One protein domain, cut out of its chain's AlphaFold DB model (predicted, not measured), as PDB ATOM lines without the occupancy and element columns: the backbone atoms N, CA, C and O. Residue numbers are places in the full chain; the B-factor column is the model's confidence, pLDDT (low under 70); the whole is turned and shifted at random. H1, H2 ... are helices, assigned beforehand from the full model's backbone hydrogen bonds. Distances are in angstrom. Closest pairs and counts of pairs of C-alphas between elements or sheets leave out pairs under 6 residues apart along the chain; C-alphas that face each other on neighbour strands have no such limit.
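AT A GLANCE: This is residues 1002 to 1041 of the 1045 residues of a protein of Heterorhabditis bacteriophora (UniProt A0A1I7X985). Three short helices are set well apart on a loop-rich chain: H1 is at one end of the long axis, H2 is towards the other end, and H3 is between them along that axis but off to one side. From H1 a long loop of residues 1009 to 1022 runs through the middle to H2, and the chain then folds back through residues 1027 to 1034 to reach H3; residues 1005 to 1010 stick out at the H1 end. The printed part has 40 residues, with three named helices in the order H1, H2, H3 and no named strand; the class is all helix, though under half of the residues, 16 of 40, are in named elements. The whole is only just compact, close to loose, with a radius of gyration of the C-alphas of 10.3 A, and elongated, with spans of 31 by 18 by 14 A.

IN THESE COORDINATES: Begin with the longest helix, H1, residues 1002 to 1008. Find C-alpha 1002 at (34.644, -43.789, 28.002); from there the helix runs 9.9 A to C-alpha 1008 at (32.687, -34.498, 25.294), with y rising along the way. Next look for H3, residues 1035 to 1039, which measures 6.5 A from its first C-alpha to its last, at (39.006, -46.471, 17.860). H2, residues 1023 to 1026, is 5.9 A long and begins at C-alpha 1023, (55.481, -41.956, 23.256).

HOW THE PARTS SIT: Start again at H1, which touches no helix: no C-alpha of H3 is within 8 A of it, and the two are apart. H1 and H2 are apart as well, although they follow each other in the chain. H2 and H3 are likewise apart. Residues 1005 to 1010, of which 1005 to 1008 belong to H1, stand free, with no C-alpha 8 or more residues away along the chain within 10 A. Look at the backbone O and N atoms: in H1 and H3 every O i to N i+4 pair is within hydrogen-bond range. H2 is too short for such a pair, but its one O i to N i+3 pair is within range.

THE WHOLE: For the greatest extent, go from Gln 1009 to Asn 1028, whose C-alphas are the two farthest apart, at 31.7 A. The first and last printed C-alphas, Val 1002 and His 1041, are 16.4 A apart. The link from H1 to H2 is long, with 14 residues, and its C-alphas lie 4 to 15 A from the mean of all C-alphas; the link from H2 to H3, with 8 residues, is short. The printed part has no cut. In the B-factor column of this predicted model the mean pLDDT of the printed part is 93.7, and no printed residue is under 70.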
ATOM      1  N   VAL A1002      33.685 -44.515  27.147       96.00
ATOM      2  CA  VAL A1002      34.644 -43.789  28.002       96.00
ATOM      3  C   VAL A1002      35.438 -42.769  27.181       96.00
ATOM      4  O   VAL A1002      35.551 -41.615  27.596       96.00
ATOM      5  N   ALA A1003      35.918 -43.142  25.990       93.88
ATOM      6  CA  ALA A1003      36.582 -42.202  25.085       93.88
ATOM      7  C   ALA A1003      35.648 -41.052  24.655       93.88
ATOM      8  O   ALA A1003      36.060 -39.893  24.668       93.88
ATOM      9  N   ALA A1004      34.379 -41.347  24.361       95.31
ATOM     10  CA  ALA A1004      33.377 -40.346  24.000       95.31
ATOM     11  C   ALA A1004      33.018 -39.399  25.156       95.31
ATOM     12  O   ALA A1004      32.880 -38.197  24.928       95.31
ATOM     13  N   ILE A1005      32.934 -39.897  26.393       97.19
ATOM     14  CA  ILE A1005      32.733 -39.065  27.588       97.19
ATOM     15  C   ILE A1005      33.921 -38.110  27.759       97.19
ATOM     16  O   ILE A1005      33.716 -36.897  27.822       97.19
ATOM     17  N   LEU A1006      35.156 -38.623  27.730       95.38
ATOM     18  CA  LEU A1006      36.369 -37.803  27.854       95.38
ATOM     19  C   LEU A1006      36.500 -36.782  26.711       95.38
ATOM     20  O   LEU A1006      36.947 -35.660  26.946       95.38
ATOM     21  N   ALA A1007      36.074 -37.133  25.494       95.31
ATOM     22  CA  ALA A1007      36.026 -36.206  24.366       95.31
ATOM     23  C   ALA A1007      34.958 -35.118  24.553       95.31
ATOM     24  O   ALA A1007      35.244 -33.941  24.349       95.31
ATOM     25  N   SER A1008      33.755 -35.473  25.017       96.06
ATOM     26  CA  SER A1008      32.687 -34.498  25.294       96.06
ATOM     27  C   SER A1008      33.038 -33.517  26.421       96.06
ATOM     28  O   SER A1008      32.533 -32.399  26.448       96.06
ATOM     29  N   GLN A1009      33.938 -33.920  27.324       96.12
ATOM     30  CA  GLN A1009      34.484 -33.099  28.409       96.12
ATOM     31  C   GLN A1009      35.734 -32.293  27.998       96.12
ATOM     32  O   GLN A1009      36.277 -31.554  28.814       96.12
ATOM     33  N   GLY A1010      36.225 -32.435  26.760       93.12
ATOM     34  CA  GLY A1010      37.451 -31.778  26.285       93.12
ATOM     35  C   GLY A1010      38.760 -32.355  26.847       93.12
ATOM     36  O   GLY A1010      39.833 -31.821  26.568       93.12
ATOM     37  N   HIS A1011      38.707 -33.446  27.617       91.88
ATOM     38  CA  HIS A1011      39.887 -34.147  28.139       91.88
ATOM     39  C   HIS A1011      40.576 -35.022  27.079       91.88
ATOM     40  O   HIS A1011      41.775 -35.284  27.174       91.88
ATOM     41  N   LEU A1012      39.832 -35.446  26.055       93.44
ATOM     42  CA  LEU A1012      40.325 -36.203  24.907       93.44
ATOM     43  C   LEU A1012      40.041 -35.433  23.609       93.44
ATOM     44  O   LEU A1012      39.028 -34.752  23.487       93.44
ATOM     45  N   ASN A1013      40.914 -35.574  22.617       95.31
ATOM     46  CA  ASN A1013      40.653 -35.140  21.247       95.31
ATOM     47  C   ASN A1013      41.001 -36.315  20.328       95.31
ATOM     48  O   ASN A1013      42.111 -36.838  20.405       95.31
ATOM     49  N   TYR A1014      40.056 -36.742  19.491       96.56
ATOM     50  CA  TYR A1014      40.229 -37.891  18.603       96.56
ATOM     51  C   TYR A1014      41.380 -37.711  17.611       96.56
ATOM     52  O   TYR A1014      42.112 -38.661  17.353       96.56
ATOM     53  N   ASP A1015      41.592 -36.494  17.114       96.00
ATOM     54  CA  ASP A1015      42.619 -36.180  16.113       96.00
ATOM     55  C   ASP A1015      43.994 -35.891  16.749       96.00
ATOM     56  O   ASP A1015      44.964 -35.556  16.069       96.00
ATOM     57  N   ARG A1016      44.108 -36.039  18.077       95.50
ATOM     58  CA  ARG A1016      45.377 -35.930  18.800       95.50
ATOM     59  C   ARG A1016      46.155 -37.247  18.700       95.50
ATOM     60  O   ARG A1016      45.615 -38.335  18.897       95.50
ATOM     61  N   ARG A1017      47.456 -37.128  18.421       95.69
ATOM     62  CA  ARG A1017      48.396 -38.250  18.265       95.69
ATOM     63  C   ARG A1017      48.511 -39.089  19.538       95.69
ATOM     64  O   ARG A1017      48.687 -38.532  20.626       95.69
ATOM     65  N   ILE A1018      48.533 -40.412  19.392       94.25
ATOM     66  CA  ILE A1018      48.710 -41.377  20.494       94.25
ATOM     67  C   ILE A1018      50.043 -41.130  21.214       94.25
ATOM     68  O   ILE A1018      50.105 -41.136  22.442       94.25
ATOM     69  N   THR A1019      51.090 -40.793  20.457       95.75
ATOM     70  CA  THR A1019      52.436 -40.447  20.949       95.75
ATOM     71  C   THR A1019      52.485 -39.258  21.911       95.75
ATOM     72  O   THR A1019      53.449 -39.126  22.658       95.75
ATOM     73  N   SER A1020      51.439 -38.424  21.966       92.62
ATOM     74  CA  SER A1020      51.315 -37.334  22.950       92.62
ATOM     75  C   SER A1020      50.765 -37.771  24.322       92.62
ATOM     76  O   SER A1020      50.580 -36.925  25.200       92.62
ATOM     77  N   PHE A1021      50.493 -39.070  24.484       90.56
ATOM     78  CA  PHE A1021      50.116 -39.738  25.736       90.56
ATOM     79  C   PHE A1021      51.000 -40.966  26.007       90.56
ATOM     80  O   PHE A1021      51.391 -41.198  27.146       90.56
ATOM     81  N   TRP A1022      51.338 -41.726  24.960       93.62
ATOM     82  CA  TRP A1022      52.162 -42.935  25.006       93.62
ATOM     83  C   TRP A1022      53.277 -42.854  23.942       93.62
ATOM     84  O   TRP A1022      53.100 -43.343  22.823       93.62
ATOM     85  N   PRO A1023      54.421 -42.206  24.239       94.19
ATOM     86  CA  PRO A1023      55.481 -41.956  23.256       94.19
ATOM     87  C   PRO A1023      56.046 -43.230  22.611       94.19
ATOM     88  O   PRO A1023      56.315 -43.255  21.409       94.19
ATOM     89  N   GLU A1024      56.178 -44.313  23.378       93.94
ATOM     90  CA  GLU A1024      56.703 -45.603  22.919       93.94
ATOM     91  C   GLU A1024      55.822 -46.267  21.855       93.94
ATOM     92  O   GLU A1024      56.330 -47.074  21.072       93.94
ATOM     93  N   PHE A1025      54.535 -45.899  21.774       92.44
ATOM     94  CA  PHE A1025      53.641 -46.361  20.712       92.44
ATOM     95  C   PHE A1025      54.187 -46.020  19.323       92.44
ATOM     96  O   PHE A1025      54.027 -46.820  18.404       92.44
ATOM     97  N   GLY A1026      54.877 -44.881  19.179       90.94
ATOM     98  CA  GLY A1026      55.367 -44.361  17.899       90.94
ATOM     99  C   GLY A1026      56.387 -45.246  17.180       90.94
ATOM    100  O   GLY A1026      56.629 -45.047  15.998       90.94
ATOM    101  N   ARG A1027      56.967 -46.256  17.841       89.50
ATOM    102  CA  ARG A1027      57.901 -47.198  17.198       89.50
ATOM    103  C   ARG A1027      57.263 -47.891  15.986       89.50
ATOM    104  O   ARG A1027      56.080 -48.234  16.015       89.50
ATOM    105  N   ASN A1028      58.085 -48.197  14.983       88.81
ATOM    106  CA  ASN A1028      57.699 -48.866  13.734       88.81
ATOM    107  C   ASN A1028      56.681 -48.059  12.899       88.81
ATOM    108  O   ASN A1028      55.649 -48.600  12.509       88.81
ATOM    109  N   SER A1029      56.978 -46.780  12.634       87.94
ATOM    110  CA  SER A1029      56.174 -45.884  11.782       87.94
ATOM    111  C   SER A1029      54.734 -45.699  12.278       87.94
ATOM    112  O   SER A1029      53.767 -45.905  11.545       87.94
ATOM    113  N   LYS A1030      54.594 -45.342  13.560       91.88
ATOM    114  CA  LYS A1030      53.307 -45.113  14.248       91.88
ATOM    115  C   LYS A1030      53.210 -43.735  14.920       91.88
ATOM    116  O   LYS A1030      52.266 -43.462  15.657       91.88
ATOM    117  N   GLU A1031      54.188 -42.869  14.682       93.31
ATOM    118  CA  GLU A1031      54.382 -41.554  15.299       93.31
ATOM    119  C   GLU A1031      53.275 -40.526  15.012       93.31
ATOM    120  O   GLU A1031      52.995 -39.671  15.864       93.31
ATOM    121  N   ASP A1032      52.637 -40.623  13.844       93.69
ATOM    122  CA  ASP A1032      51.559 -39.736  13.390       93.69
ATOM    123  C   ASP A1032      50.145 -40.234  13.755       93.69
ATOM    124  O   ASP A1032      49.195 -39.457  13.671       93.69
ATOM    125  N   LEU A1033      49.992 -41.497  14.177       94.50
ATOM    126  CA  LEU A1033      48.681 -42.128  14.381       94.50
ATOM    127  C   LEU A1033      47.897 -41.484  15.535       94.50
ATOM    128  O   LEU A1033      48.437 -41.184  16.607       94.50
ATOM    129  N   THR A1034      46.600 -41.282  15.310       95.50
ATOM    130  CA  THR A1034      45.690 -40.558  16.208       95.50
ATOM    131  C   THR A1034      44.849 -41.498  17.067       95.50
ATOM    132  O   THR A1034      44.726 -42.690  16.791       95.50
ATOM    133  N   ILE A1035      44.225 -40.964  18.121       94.06
ATOM    134  CA  ILE A1035      43.256 -41.719  18.934       94.06
ATOM    135  C   ILE A1035      42.087 -42.229  18.074       94.06
ATOM    136  O   ILE A1035      41.616 -43.347  18.290       94.06
ATOM    137  N   ARG A1036      41.660 -41.457  17.063       95.00
ATOM    138  CA  ARG A1036      40.663 -41.873  16.067       95.00
ATOM    139  C   ARG A1036      41.091 -43.147  15.346       95.00
ATOM    140  O   ARG A1036      40.293 -44.065  15.230       95.00
ATOM    141  N   ASP A1037      42.349 -43.238  14.919       94.19
ATOM    142  CA  ASP A1037      42.853 -44.409  14.193       94.19
ATOM    143  C   ASP A1037      42.855 -45.684  15.054       94.19
ATOM    144  O   ASP A1037      42.733 -46.783  14.513       94.19
ATOM    145  N   VAL A1038      42.950 -45.563  16.386       91.75
ATOM    146  CA  VAL A1038      42.797 -46.706  17.308       91.75
ATOM    147  C   VAL A1038      41.338 -47.144  17.406       91.75
ATOM    148  O   VAL A1038      41.042 -48.329  17.278       91.75
ATOM    149  N   LEU A1039      40.429 -46.194  17.637       92.06
ATOM    150  CA  LEU A1039      39.006 -46.471  17.860       92.06
ATOM    151  C   LEU A1039      38.298 -46.953  16.584       92.06
ATOM    152  O   LEU A1039      37.442 -47.832  16.656       92.06
ATOM    153  N   ASP A1040      38.720 -46.450  15.425       92.25
ATOM    154  CA  ASP A1040      38.255 -46.872  14.100       92.25
ATOM    155  C   ASP A1040      38.992 -48.137  13.585       92.25
ATOM    156  O   ASP A1040      38.868 -48.483  12.411       92.25
ATOM    157  N   HIS A1041      39.796 -48.812  14.422       91.25
ATOM    158  CA  HIS A1041      40.564 -50.021  14.071       91.25
ATOM    159  C   HIS A1041      41.486 -49.878  12.835       91.25
ATOM    160  O   HIS A1041      41.765 -50.848  12.131       91.25
TER     161      HIS A1041